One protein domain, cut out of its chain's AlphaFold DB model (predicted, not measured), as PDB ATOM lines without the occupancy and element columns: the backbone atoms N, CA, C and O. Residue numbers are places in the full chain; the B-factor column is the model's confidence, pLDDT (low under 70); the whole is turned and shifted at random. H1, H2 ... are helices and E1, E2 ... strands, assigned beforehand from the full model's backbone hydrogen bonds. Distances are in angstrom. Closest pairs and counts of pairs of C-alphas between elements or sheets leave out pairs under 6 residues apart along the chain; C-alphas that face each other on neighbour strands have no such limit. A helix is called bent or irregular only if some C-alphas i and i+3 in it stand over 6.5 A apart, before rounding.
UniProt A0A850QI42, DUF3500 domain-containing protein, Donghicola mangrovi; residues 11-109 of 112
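What this domain is: This is residues 11 to 109 of the 112 residues of the protein "DUF3500 domain-containing protein" of Donghicola mangrovi (UniProt A0A850QI42). A nearly flat wall of four antiparallel strands has a helical hairpin, H1 and H2, on one side, where H1 grazes the wall with its residues 23 to 31. A last helix, H3, follows E4, and its residues 104 to 109 stick out. The 99 printed residues hold, in order, H1 H2 E1 E2 E3 E4 H3; the class is mixed, helices and strands. The sheet, in the order E1 E2 E3 E4, is a meander, each strand the antiparallel neighbour of the one before. The whole is compact, with a radius of gyration of the C-alphas of 14.5 A, and spans 42 by 35 by 21 A.

Where its parts are: Find C-alpha 54 at (8.786, 9.410, -17.190), where E1 runs to residue 58, 13.5 A. Next come E2, residues 68 to 72, 13.5 A; E3, residues 77 to 82, 16.7 A; and E4, residues 93 to 98, 16.8 A. H1, residues 17 to 31, begins at (8.977, 23.973, -14.951) and is 20.8 A long; H2, residues 36 to 48, is 18.5 A. H3, residues 100 to 109, 14.8 A, ends at (12.031, 1.105, -44.813).

How they stand to each other: Look across the hairpins: N 56 and O 70 of E1 and E2 are 2.9 A apart, N 71 and O 78 of E2 and E3 2.9 A, N 79 and O 96 of E3 and E4 3.0 A. H1 only grazes the sheet; H2 is not on it. H1 and H2 only just touch, with 3 pairs of C-alphas within 8 A, the closest Leu 31 and Phe 39 at 6.7 A; they run opposite ways at a shallow tilt of 34 degrees, only just short of steep. H3 is not on the sheet and is apart from H1 and H2. In H1 and H2 every O i to N i+4 pair is within hydrogen-bond range; in H3, 0 of 6 are, against 4 of 7 O i to N i+3 pairs, and it is irregular, with C-alphas 101 and 104 9.4 A apart.

The domain as a whole: The C-alphas farthest apart, Gly 62 and Ile 109, are 44.9 A apart. The printed part has no cut and no long link. Its mean pLDDT is 92.1, and residue 85 is the one under 70.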
ATOM      1  N   LYS A  11       6.097  11.202 -13.617       98.31
ATOM      2  CA  LYS A  11       5.567  11.647 -14.913       98.31
ATOM      3  C   LYS A  11       5.880  13.128 -15.131       98.31
ATOM      4  O   LYS A  11       5.631  13.936 -14.234       98.31
ATOM      5  N   GLY A  12       6.335  13.502 -16.323       98.50
ATOM      6  CA  GLY A  12       6.704  14.873 -16.677       98.50
ATOM      7  C   GLY A  12       5.581  15.882 -16.444       98.50
ATOM      8  O   GLY A  12       5.834  16.957 -15.908       98.50
ATOM      9  N   ALA A  13       4.325  15.495 -16.690       98.56
ATOM     10  CA  ALA A  13       3.150  16.326 -16.406       98.56
ATOM     11  C   ALA A  13       2.999  16.732 -14.924       98.56
ATOM     12  O   ALA A  13       2.272  17.670 -14.614       98.56
ATOM     13  N   THR A  14       3.651  16.019 -13.998       98.56
ATOM     14  CA  THR A  14       3.610  16.309 -12.552       98.56
ATOM     15  C   THR A  14       4.787  17.159 -12.073       98.56
ATOM     16  O   THR A  14       4.814  17.569 -10.913       98.56
ATOM     17  N   LEU A  15       5.758  17.429 -12.948       98.62
ATOM     18  CA  LEU A  15       6.950  18.208 -12.640       98.62
ATOM     19  C   LEU A  15       6.675  19.710 -12.751       98.62
ATOM     20  O   LEU A  15       5.939  20.173 -13.621       98.62
ATOM     21  N   THR A  16       7.333  20.486 -11.893       98.81
ATOM     22  CA  THR A  16       7.449  21.942 -12.060       98.81
ATOM     23  C   THR A  16       8.281  22.288 -13.296       98.81
ATOM     24  O   THR A  16       9.091  21.481 -13.743       98.81
ATOM     25  N   GLU A  17       8.177  23.518 -13.801       98.56
ATOM     26  CA  GLU A  17       8.977  23.973 -14.951       98.56
ATOM     27  C   GLU A  17      10.493  23.817 -14.729       98.56
ATOM     28  O   GLU A  17      11.214  23.368 -15.617       98.56
ATOM     29  N   ALA A  18      10.980  24.087 -13.513       98.69
ATOM     30  CA  ALA A  18      12.383  23.861 -13.165       98.69
ATOM     31  C   ALA A  18      12.771  22.372 -13.225       98.69
ATOM     32  O   ALA A  18      13.848  22.024 -13.700       98.69
ATOM     33  N   GLN A  19      11.892  21.474 -12.777       98.69
ATOM     34  CA  GLN A  19      12.125  20.029 -12.851       98.69
ATOM     35  C   GLN A  19      12.002  19.482 -14.276       98.69
ATOM     36  O   GLN A  19      12.763  18.591 -14.648       98.69
ATOM     37  N   LYS A  20      11.098  20.034 -15.090       98.75
ATOM     38  CA  LYS A  20      11.018  19.743 -16.526       98.75
ATOM     39  C   LYS A  20      12.319  20.122 -17.226       98.75
ATOM     40  O   LYS A  20      12.831  19.325 -18.008       98.75
ATOM     41  N   GLN A  21      12.893  21.278 -16.892       98.69
ATOM     42  CA  GLN A  21      14.199  21.668 -17.415       98.69
ATOM     43  C   GLN A  21      15.296  20.680 -16.996       98.69
ATOM     44  O   GLN A  21      16.038  20.224 -17.857       98.69
ATOM     45  N   MET A  22      15.340  20.251 -15.728       98.38
ATOM     46  CA  MET A  22      16.303  19.227 -15.289       98.38
ATOM     47  C   MET A  22      16.151  17.905 -16.059       98.38
ATOM     48  O   MET A  22      17.148  17.287 -16.427       98.38
ATOM     49  N   LEU A  23      14.919  17.470 -16.347       98.31
ATOM     50  CA  LEU A  23      14.682  16.278 -17.163       98.31
ATOM     51  C   LEU A  23      15.183  16.464 -18.604       98.31
ATOM     52  O   LEU A  23      15.838  15.577 -19.152       98.31
ATOM     53  N   LEU A  24      14.929  17.627 -19.211       98.25
ATOM     54  CA  LEU A  24      15.459  17.961 -20.534       98.25
ATOM     55  C   LEU A  24      16.989  18.006 -20.550       98.25
ATOM     56  O   LEU A  24      17.585  17.581 -21.540       98.25
ATOM     57  N   ASP A  25      17.623  18.476 -19.478       97.81
ATOM     58  CA  ASP A  25      19.080  18.520 -19.353       97.81
ATOM     59  C   ASP A  25      19.670  17.103 -19.302       97.81
ATOM     60  O   ASP A  25      20.637  16.819 -20.011       97.81
ATOM     61  N   VAL A  26      19.046  16.179 -18.556       95.69
ATOM     62  CA  VAL A  26      19.433  14.753 -18.536       95.69
ATOM     63  C   VAL A  26      19.335  14.141 -19.935       95.69
ATOM     64  O   VAL A  26      20.282  13.499 -20.399       95.69
ATOM     65  N   ILE A  27      18.216  14.357 -20.632       96.19
ATOM     66  CA  ILE A  27      18.014  13.824 -21.987       96.19
ATOM     67  C   ILE A  27      19.030  14.436 -22.962       96.19
ATOM     68  O   ILE A  27      19.653  13.712 -23.740       96.19
ATOM     69  N   SER A  28      19.257  15.749 -22.882       95.94
ATOM     70  CA  SER A  28      20.202  16.468 -23.744       95.94
ATOM     71  C   SER A  28      21.634  15.981 -23.542       95.94
ATOM     72  O   SER A  28      22.326  15.695 -24.518       95.94
ATOM     73  N   ALA A  29      22.067  15.818 -22.290       92.88
ATOM     74  CA  ALA A  29      23.390  15.293 -21.964       92.88
ATOM     75  C   ALA A  29      23.603  13.893 -22.556       92.88
ATOM     76  O   ALA A  29      24.697  13.565 -23.013       92.88
ATOM     77  N   ARG A  30      22.545  13.075 -22.598       90.06
ATOM     78  CA  ARG A  30      22.594  11.726 -23.169       90.06
ATOM     79  C   ARG A  30      22.508  11.706 -24.688       90.06
ATOM     80  O   ARG A  30      23.084  10.798 -25.266       90.06
ATOM     81  N   LEU A  31      21.855  12.670 -25.335       90.12
ATOM     82  CA  LEU A  31      21.835  12.788 -26.801       90.12
ATOM     83  C   LEU A  31      23.037  13.537 -27.379       90.12
ATOM     84  O   LEU A  31      23.218  13.511 -28.590       90.12
ATOM     85  N   GLY A  32      23.882  14.167 -26.560       83.19
ATOM     86  CA  GLY A  32      24.988  15.014 -27.028       83.19
ATOM     87  C   GLY A  32      26.057  14.330 -27.897       83.19
ATOM     88  O   GLY A  32      26.985  14.998 -28.339       83.19
ATOM     89  N   PHE A  33      25.952  13.020 -28.150       83.75
ATOM     90  CA  PHE A  33      26.827  12.286 -29.067       83.75
ATOM     91  C   PHE A  33      26.371  12.322 -30.539       83.75
ATOM     92  O   PHE A  33      27.156  11.946 -31.410       83.75
ATOM     93  N   ILE A  34      25.129  12.728 -30.839       90.00
ATOM     94  CA  ILE A  34      24.635  12.834 -32.227       90.00
ATOM     95  C   ILE A  34      24.954  14.208 -32.828       90.00
ATOM     96  O   ILE A  34      25.255  15.161 -32.111       90.00
ATOM     97  N   ASN A  35      24.923  14.311 -34.162       94.56
ATOM     98  CA  ASN A  35      25.189  15.580 -34.843       94.56
ATOM     99  C   ASN A  35      24.128  16.640 -34.491       94.56
ATOM    100  O   ASN A  35      23.020  16.314 -34.068       94.56
ATOM    101  N   ALA A  36      24.483  17.914 -34.670       94.81
ATOM    102  CA  ALA A  36      23.669  19.037 -34.213       94.81
ATOM    103  C   ALA A  36      22.267  19.085 -34.847       94.81
ATOM    104  O   ALA A  36      21.312  19.435 -34.153       94.81
ATOM    105  N   ASP A  37      22.141  18.713 -36.121       95.00
ATOM    106  CA  ASP A  37      20.869  18.767 -36.845       95.00
ATOM    107  C   ASP A  37      19.907  17.689 -36.325       95.00
ATOM    108  O   ASP A  37      18.772  17.994 -35.943       95.00
ATOM    109  N   ASP A  38      20.388  16.449 -36.192       91.88
ATOM    110  CA  ASP A  38      19.610  15.346 -35.618       91.88
ATOM    111  C   ASP A  38      19.290  15.589 -34.135       91.88
ATOM    112  O   ASP A  38      18.186  15.288 -33.673       91.88
ATOM    113  N   PHE A  39      20.227  16.175 -33.382       94.50
ATOM    114  CA  PHE A  39      20.016  16.570 -31.989       94.50
ATOM    115  C   PHE A  39      18.892  17.594 -31.859       94.50
ATOM    116  O   PHE A  39      17.986  17.414 -31.041       94.50
ATOM    117  N   ALA A  40      18.928  18.658 -32.664       95.44
ATOM    118  CA  ALA A  40      17.927  19.714 -32.622       95.44
ATOM    119  C   ALA A  40      16.531  19.167 -32.948       95.44
ATOM    120  O   ALA A  40      15.597  19.391 -32.172       95.44
ATOM    121  N   ALA A  41      16.418  18.389 -34.029       94.06
ATOM    122  CA  ALA A  41      15.169  17.751 -34.432       94.06
ATOM    123  C   ALA A  41      14.644  16.795 -33.352       94.06
ATOM    124  O   ALA A  41      13.457  16.814 -33.015       94.06
ATOM    125  N   LYS A  42      15.520  15.985 -32.741       93.69
ATOM    126  CA  LYS A  42      15.102  15.053 -31.690       93.69
ATOM    127  C   LYS A  42      14.632  15.775 -30.431       93.69
ATOM    128  O   LYS A  42      13.611  15.397 -29.856       93.69
ATOM    129  N   MET A  43      15.346  16.816 -30.008       96.31
ATOM    130  CA  MET A  43      14.989  17.589 -28.819       96.31
ATOM    131  C   MET A  43      13.698  18.390 -28.996       96.31
ATOM    132  O   MET A  43      13.001  18.618 -28.010       96.31
ATOM    133  N   GLU A  44      13.343  18.806 -30.213       97.44
ATOM    134  CA  GLU A  44      12.033  19.409 -30.489       97.44
ATOM    135  C   GLU A  44      10.889  18.437 -30.171       97.44
ATOM    136  O   GLU A  44       9.990  18.783 -29.401       97.44
ATOM    137  N   VAL A  45      10.975  17.199 -30.667       96.62
ATOM    138  CA  VAL A  45       9.978  16.149 -30.394       96.62
ATOM    139  C   VAL A  45       9.913  15.824 -28.900       96.62
ATOM    140  O   VAL A  45       8.831  15.811 -28.319       96.62
ATOM    141  N   VAL A  46      11.066  15.632 -28.249       96.81
ATOM    142  CA  VAL A  46      11.126  15.341 -26.805       96.81
ATOM    143  C   VAL A  46      10.460  16.441 -25.978       96.81
ATOM    144  O   VAL A  46       9.732  16.134 -25.038       96.81
ATOM    145  N   ARG A  47      10.674  17.723 -26.312       98.19
ATOM    146  CA  ARG A  47      10.031  18.838 -25.594       98.19
ATOM    147  C   ARG A  47       8.511  18.810 -25.740       98.19
ATOM    148  O   ARG A  47       7.819  19.064 -24.760       98.19
ATOM    149  N   ALA A  48       8.004  18.497 -26.931       98.44
ATOM    150  CA  ALA A  48       6.567  18.412 -27.185       98.44
ATOM    151  C   ALA A  48       5.896  17.243 -26.437       98.44
ATOM    152  O   ALA A  48       4.725  17.334 -26.080       98.44
ATOM    153  N   GLU A  49       6.641  16.169 -26.172       97.94
ATOM    154  CA  GLU A  49       6.159  14.951 -25.503       97.94
ATOM    155  C   GLU A  49       6.540  14.877 -24.010       97.94
ATOM    156  O   GLU A  49       6.317  13.855 -23.353       97.94
ATOM    157  N   LEU A  50       7.139  15.935 -23.452       98.38
ATOM    158  CA  LEU A  50       7.755  15.887 -22.122       98.38
ATOM    159  C   LEU A  50       6.748  15.543 -21.019       98.38
ATOM    160  O   LEU A  50       7.084  14.819 -20.085       98.38
ATOM    161  N   ASP A  51       5.504  16.003 -21.148       98.50
ATOM    162  CA  ASP A  51       4.447  15.732 -20.173       98.50
ATOM    163  C   ASP A  51       4.092  14.236 -20.080       98.50
ATOM    164  O   ASP A  51       3.700  13.767 -19.008       98.50
ATOM    165  N   ASP A  52       4.309  13.467 -21.148       97.94
ATOM    166  CA  ASP A  52       4.120  12.012 -21.207       97.94
ATOM    167  C   ASP A  52       5.429  11.218 -21.063       97.94
ATOM    168  O   ASP A  52       5.459  10.004 -21.272       97.94
ATOM    169  N   THR A  53       6.509  11.886 -20.659       97.94
ATOM    170  CA  THR A  53       7.814  11.272 -20.403       97.94
ATOM    171  C   THR A  53       8.007  11.010 -18.911       97.94
ATOM    172  O   THR A  53       7.642  11.827 -18.071       97.94
ATOM    173  N   TYR A  54       8.584   9.863 -18.564       98.25
ATOM    174  CA  TYR A  54       8.786   9.410 -17.190       98.25
ATOM    175  C   TYR A  54      10.268   9.351 -16.850       98.25
ATOM    176  O   TYR A  54      11.062   8.871 -17.659       98.25
ATOM    177  N   PHE A  55      10.625   9.787 -15.642       98.06
ATOM    178  CA  PHE A  55      11.971   9.645 -15.087       98.06
ATOM    179  C   PHE A  55      11.959   8.699 -13.888       98.06
ATOM    180  O   PHE A  55      11.312   8.973 -12.874       98.06
ATOM    181  N   GLY A  56      12.681   7.590 -14.004       96.81
ATOM    182  CA  GLY A  56      12.882   6.622 -12.932       96.81
ATOM    183  C   GLY A  56      14.321   6.646 -12.430       96.81
ATOM    184  O   GLY A  56      15.251   6.736 -13.231       96.81
ATOM    185  N   TRP A  57      14.499   6.519 -11.117       96.19
ATOM    186  CA  TRP A  57      15.797   6.517 -10.445       96.19
ATOM    187  C   TRP A  57      15.876   5.382  -9.430       96.19
ATOM    188  O   TRP A  57      14.937   5.168  -8.661       96.19
ATOM    189  N   TRP A  58      17.011   4.686  -9.398       94.75
ATOM    190  CA  TRP A  58      17.295   3.625  -8.441       94.75
ATOM    191  C   TRP A  58      18.755   3.684  -8.008       94.75
ATOM    192  O   TRP A  58      19.663   3.647  -8.834       94.75
ATOM    193  N   GLY A  59      18.984   3.704  -6.698       92.50
ATOM    194  CA  GLY A  59      20.328   3.717  -6.130       92.50
ATOM    195  C   GLY A  59      20.698   5.053  -5.480       92.50
ATOM    196  O   GLY A  59      19.820   5.865  -5.177       92.50
ATOM    197  N   PRO A  60      21.992   5.252  -5.184       89.88
ATOM    198  CA  PRO A  60      22.459   6.318  -4.305       89.88
ATOM    199  C   PRO A  60      22.450   7.692  -4.982       89.88
ATOM    200  O   PRO A  60      22.918   7.844  -6.101       89.88
ATOM    201  N   GLU A  61      22.008   8.724  -4.262       90.62
ATOM    202  CA  GLU A  61      22.052  10.122  -4.729       90.62
ATOM    203  C   GLU A  61      23.419  10.791  -4.482       90.62
ATOM    204  O   GLU A  61      23.789  11.736  -5.172       90.62
ATOM    205  N   GLY A  62      24.183  10.297  -3.499       88.12
ATOM    206  CA  GLY A  62      25.449  10.905  -3.065       88.12
ATOM    207  C   GLY A  62      26.698  10.452  -3.828       88.12
ATOM    208  O   GLY A  62      27.747  11.078  -3.685       88.12
ATOM    209  N   SER A  63      26.599   9.388  -4.627       88.69
ATOM    210  CA  SER A  63      27.716   8.824  -5.392       88.69
ATOM    211  C   SER A  63      27.435   8.971  -6.881       88.69
ATOM    212  O   SER A  63      26.643   8.219  -7.450       88.69
ATOM    213  N   LEU A  64      28.067   9.963  -7.510       87.75
ATOM    214  CA  LEU A  64      27.868  10.251  -8.928       87.75
ATOM    215  C   LEU A  64      28.192   9.012  -9.778       87.75
ATOM    216  O   LEU A  64      29.252   8.417  -9.627       87.75
ATOM    217  N   GLY A  65      27.272   8.634 -10.664       89.31
ATOM    218  CA  GLY A  65      27.434   7.486 -11.561       89.31
ATOM    219  C   GLY A  65      27.100   6.123 -10.947       89.31
ATOM    220  O   GLY A  65      27.027   5.143 -11.672       89.31
ATOM    221  N   ALA A  66      26.828   6.029  -9.644       91.50
ATOM    222  CA  ALA A  66      26.490   4.748  -9.012       91.50
ATOM    223  C   ALA A  66      24.987   4.412  -9.062       91.50
ATOM    224  O   ALA A  66      24.580   3.325  -8.654       91.50
ATOM    225  N   ALA A  67      24.150   5.338  -9.530       93.25
ATOM    226  CA  ALA A  67      22.715   5.128  -9.652       93.25
ATOM    227  C   ALA A  67      22.316   4.677 -11.052       93.25
ATOM    228  O   ALA A  67      22.847   5.143 -12.054       93.25
ATOM    229  N   TYR A  68      21.311   3.820 -11.105       94.38
ATOM    230  CA  TYR A  68      20.608   3.442 -12.314       94.38
ATOM    231  C   TYR A  68      19.464   4.430 -12.578       94.38
ATOM    232  O   TYR A  68      18.721   4.790 -11.660       94.38
ATOM    233  N   PHE A  69      19.271   4.844 -13.831       95.50
ATOM    234  CA  PHE A  69      18.109   5.651 -14.204       95.50
ATOM    235  C   PHE A  69      17.535   5.270 -15.566       95.50
ATOM    236  O   PHE A  69      18.233   4.780 -16.459       95.50
ATOM    237  N   ARG A  70      16.242   5.553 -15.730       96.75
ATOM    238  CA  ARG A  70      15.508   5.409 -16.991       96.75
ATOM    239  C   ARG A  70      14.770   6.691 -17.342       96.75
ATOM    240  O   ARG A  70      14.175   7.324 -16.473       96.75
ATOM    241  N   VAL A  71      14.755   7.009 -18.633       97.38
ATOM    242  CA  VAL A  71      13.800   7.943 -19.236       97.38
ATOM    243  C   VAL A  71      12.925   7.152 -20.196       97.38
ATOM    244  O   VAL A  71      13.450   6.500 -21.096       97.38
ATOM    245  N   THR A  72      11.607   7.209 -20.021       97.00
ATOM    246  CA  THR A  72      10.645   6.502 -20.882       97.00
ATOM    247  C   THR A  72       9.564   7.470 -21.339       97.00
ATOM    248  O   THR A  72       8.749   7.903 -20.532       97.00
ATOM    249  N   GLY A  73       9.540   7.799 -22.624       95.75
ATOM    250  CA  GLY A  73       8.525   8.629 -23.268       95.75
ATOM    251  C   GLY A  73       8.076   8.045 -24.613       95.75
ATOM    252  O   GLY A  73       8.567   6.987 -25.021       95.75
ATOM    253  N   PRO A  74       7.154   8.716 -25.325       95.56
ATOM    254  CA  PRO A  74       6.566   8.191 -26.558       95.56
ATOM    255  C   PRO A  74       7.584   7.954 -27.681       95.56
ATOM    256  O   PRO A  74       7.499   6.942 -28.378       95.56
ATOM    257  N   SER A  75       8.553   8.858 -27.850       94.00
ATOM    258  CA  SER A  75       9.611   8.737 -28.861       94.00
ATOM    259  C   SER A  75      11.008   8.495 -28.280       94.00
ATOM    260  O   SER A  75      11.968   8.385 -29.037       94.00
ATOM    261  N   VAL A  76      11.176   8.403 -26.959       93.75
ATOM    262  CA  VAL A  76      12.502   8.256 -26.338       93.75
ATOM    263  C   VAL A  76      12.487   7.220 -25.223       93.75
ATOM    264  O   VAL A  76      11.739   7.333 -24.258       93.75
ATOM    265  N   ILE A  77      13.353   6.217 -25.338       94.81
ATOM    266  CA  ILE A  77      13.722   5.331 -24.234       94.81
ATOM    267  C   ILE A  77      15.219   5.486 -24.010       94.81
ATOM    268  O   ILE A  77      16.009   5.293 -24.935       94.81
ATOM    269  N   MET A  78      15.612   5.824 -22.787       94.56
ATOM    270  CA  MET A  78      17.008   5.892 -22.369       94.56
ATOM    271  C   MET A  78      17.226   5.110 -21.091       94.56
ATOM    272  O   MET A  78      16.414   5.164 -20.169       94.56
ATOM    273  N   GLU A  79      18.374   4.455 -21.025       94.56
ATOM    274  CA  GLU A  79      18.838   3.764 -19.833       94.56
ATOM    275  C   GLU A  79      20.288   4.152 -19.550       94.56
ATOM    276  O   GLU A  79      21.118   4.260 -20.465       94.56
ATOM    277  N   TYR A  80      20.563   4.363 -18.270       94.31
ATOM    278  CA  TYR A  80      21.898   4.381 -17.698       94.31
ATOM    279  C   TYR A  80      21.950   3.307 -16.618       94.31
ATOM    280  O   TYR A  80      21.163   3.333 -15.668       94.31
ATOM    281  N   ALA A  81      22.860   2.357 -16.793       93.31
ATOM    282  CA  ALA A  81      23.000   1.196 -15.937       93.31
ATOM    283  C   ALA A  81      24.475   0.975 -15.591       93.31
ATOM    284  O   ALA A  81      25.191   0.323 -16.355       93.31
ATOM    285  N   PRO A  82      24.958   1.508 -14.461       91.50
ATOM    286  CA  PRO A  82      26.289   1.165 -13.989       91.50
ATOM    287  C   PRO A  82      26.351  -0.336 -13.681       91.50
ATOM    288  O   PRO A  82      25.382  -0.914 -13.179       91.50
ATOM    289  N   GLN A  83      27.459  -0.984 -14.028       84.94
ATOM    290  CA  GLN A  83      27.708  -2.391 -13.725       84.94
ATOM    291  C   GLN A  83      28.872  -2.502 -12.751       84.94
ATOM    292  O   GLN A  83      29.939  -1.937 -12.962       84.94
ATOM    293  N   ASP A  84      28.658  -3.271 -11.691       75.94
ATOM    294  CA  ASP A  84      29.659  -3.518 -10.661       75.94
ATOM    295  C   ASP A  84      30.518  -4.737 -11.035       75.94
ATOM    296  O   ASP A  84      30.351  -5.832 -10.497       75.94
ATOM    297  N   ILE A  85      31.364  -4.577 -12.058       67.81
ATOM    298  CA  ILE A  85      32.230  -5.663 -12.549       67.81
ATOM    299  C   ILE A  85      33.510  -5.788 -11.698       67.81
ATOM    300  O   ILE A  85      34.024  -6.896 -11.562       67.81
ATOM    301  N   ASP A  86      33.953  -4.703 -11.046       70.12
ATOM    302  CA  ASP A  86      35.223  -4.628 -10.299       70.12
ATOM    303  C   ASP A  86      35.093  -3.995  -8.889       70.12
ATOM    304  O   ASP A  86      36.043  -3.406  -8.375       70.12
ATOM    305  N   ALA A  87      33.932  -4.123  -8.233       77.06
ATOM    306  CA  ALA A  87      33.601  -3.505  -6.935       77.06
ATOM    307  C   ALA A  87      33.473  -1.960  -6.955       77.06
ATOM    308  O   ALA A  87      33.337  -1.341  -5.896       77.06
ATOM    309  N   ASP A  88      33.496  -1.346  -8.144       80.25
ATOM    310  CA  ASP A  88      33.198   0.068  -8.378       80.25
ATOM    311  C   ASP A  88      32.167   0.214  -9.518       80.25
ATOM    312  O   ASP A  88      32.520   0.112 -10.697       80.25
ATOM    313  N   PRO A  89      30.882   0.481  -9.210       74.56
ATOM    314  CA  PRO A  89      29.852   0.650 -10.234       74.56
ATOM    315  C   PRO A  89      30.074   1.893 -11.112       74.56
ATOM    316  O   PRO A  89      29.463   2.007 -12.174       74.56
ATOM    317  N   THR A  90      30.926   2.838 -10.705       82.81
ATOM    318  CA  THR A  90      31.138   4.091 -11.444       82.81
ATOM    319  C   THR A  90      32.096   3.947 -12.630       82.81
ATOM    320  O   THR A  90      32.075   4.802 -13.518       82.81
ATOM    321  N   ASP A  91      32.871   2.858 -12.701       84.88
ATOM    322  CA  ASP A  91      33.909   2.650 -13.726       84.88
ATOM    323  C   ASP A  91      33.406   1.891 -14.974       84.88
ATOM    324  O   ASP A  91      34.089   1.808 -15.993       84.88
ATOM    325  N   HIS A  92      32.174   1.362 -14.946       88.31
ATOM    326  CA  HIS A  92      31.611   0.599 -16.066       88.31
ATOM    327  C   HIS A  92      30.153   0.973 -16.355       88.31
ATOM    328  O   HIS A  92      29.200   0.341 -15.897       88.31
ATOM    329  N   ALA A  93      29.960   2.008 -17.172       87.81
ATOM    330  CA  ALA A  93      28.630   2.504 -17.510       87.81
ATOM    331  C   ALA A  93      28.030   1.816 -18.749       87.81
ATOM    332  O   ALA A  93      28.511   2.003 -19.872       87.81
ATOM    333  N   HIS A  94      26.902   1.122 -18.580       91.25
ATOM    334  CA  HIS A  94      26.043   0.722 -19.695       91.25
ATOM    335  C   HIS A  94      25.013   1.799 -19.999       91.25
ATOM    336  O   HIS A  94      24.502   2.495 -19.125       91.25
ATOM    337  N   ASN A  95      24.737   1.948 -21.286       89.12
ATOM    338  CA  ASN A  95      24.087   3.121 -21.828       89.12
ATOM    339  C   ASN A  95      23.235   2.705 -23.026       89.12
ATOM    340  O   ASN A  95      23.771   2.184 -24.001       89.12
ATOM    341  N   MET A  96      21.930   2.971 -22.981       91.81
ATOM    342  CA  MET A  96      21.007   2.674 -24.080       91.81
ATOM    343  C   MET A  96      20.232   3.923 -24.491       91.81
ATOM    344  O   MET A  96      19.847   4.729 -23.643       91.81
ATOM    345  N   TYR A  97      19.965   4.041 -25.789       91.19
ATOM    346  CA  TYR A  97      18.988   4.957 -26.365       91.19
ATOM    347  C   TYR A  97      18.201   4.224 -27.455       91.19
ATOM    348  O   TYR A  97      18.798   3.533 -28.284       91.19
ATOM    349  N   ARG A  98      16.874   4.383 -27.464       91.38
ATOM    350  CA  ARG A  98      15.983   3.897 -28.524       91.38
ATOM    351  C   ARG A  98      14.893   4.920 -28.824       91.38
ATOM    352  O   ARG A  98      14.436   5.630 -27.930       91.38
ATOM    353  N   ASP A  99      14.441   4.926 -30.071       91.88
ATOM    354  CA  ASP A  99      13.222   5.611 -30.497       91.88
ATOM    355  C   ASP A  99      12.169   4.551 -30.847       91.88
ATOM    356  O   ASP A  99      12.280   3.931 -31.906       91.88
ATOM    357  N   PRO A 100      11.161   4.303 -29.989       90.31
ATOM    358  CA  PRO A 100      10.146   3.280 -30.246       90.31
ATOM    359  C   PRO A 100       9.342   3.509 -31.528       90.31
ATOM    360  O   PRO A 100       8.836   2.554 -32.113       90.31
ATOM    361  N   GLN A 101       9.218   4.760 -31.979       89.88
ATOM    362  CA  GLN A 101       8.476   5.099 -33.194       89.88
ATOM    363  C   GLN A 101       9.311   4.888 -34.457       89.88
ATOM    364  O   GLN A 101       8.756   4.803 -35.551       89.88
ATOM    365  N   ASN A 102      10.637   4.842 -34.332       88.56
ATOM    366  CA  ASN A 102      11.561   4.587 -35.431       88.56
ATOM    367  C   ASN A 102      12.494   3.411 -35.122       88.56
ATOM    368  O   ASN A 102      13.682   3.440 -35.461       88.56
ATOM    369  N   ASP A 103      11.973   2.392 -34.437       84.62
ATOM    370  CA  ASP A 103      12.822   1.317 -33.950       84.62
ATOM    371  C   ASP A 103      13.448   0.556 -35.123       84.62
ATOM    372  O   ASP A 103      12.787   0.283 -36.128       84.62
ATOM    373  N   TYR A 104      14.750   0.287 -35.027       84.56
ATOM    374  CA  TYR A 104      15.569  -0.267 -36.116       84.56
ATOM    375  C   TYR A 104      15.413   0.455 -37.467       84.56
ATOM    376  O   TYR A 104      15.619  -0.140 -38.524       84.56
ATOM    377  N   GLY A 105      15.060   1.743 -37.452       83.88
ATOM    378  CA  GLY A 105      14.898   2.531 -38.663       83.88
ATOM    379  C   GLY A 105      13.655   2.178 -39.480       83.88
ATOM    380  O   GLY A 105      13.652   2.418 -40.685       83.88
ATOM    381  N   ILE A 106      12.600   1.635 -38.860       86.25
ATOM    382  CA  ILE A 106      11.364   1.243 -39.557       86.25
ATOM    383  C   ILE A 106      10.783   2.370 -40.430       86.25
ATOM    384  O   ILE A 106      10.243   2.084 -41.493       86.25
ATOM    385  N   LYS A 107      10.951   3.651 -40.062       84.44
ATOM    386  CA  LYS A 107      10.480   4.783 -40.885       84.44
ATOM    387  C   LYS A 107      11.240   4.924 -42.209       84.44
ATOM    388  O   LYS A 107      10.677   5.442 -43.164       84.44
ATOM    389  N   TRP A 108      12.485   4.455 -42.282       80.62
ATOM    390  CA  TRP A 108      13.300   4.492 -43.499       80.62
ATOM    391  C   TRP A 108      12.923   3.392 -44.490       80.62
ATOM    392  O   TRP A 108      13.056   3.590 -45.690       80.62
ATOM    393  N   ILE A 109      12.452   2.248 -43.988       82.25
ATOM    394  CA  ILE A 109      12.031   1.105 -44.813       82.25
ATOM    395  C   ILE A 109      10.518   1.062 -45.062       82.25
ATOM    396  O   ILE A 109      10.076   0.351 -45.952       82.25
TER     397      ILE A 109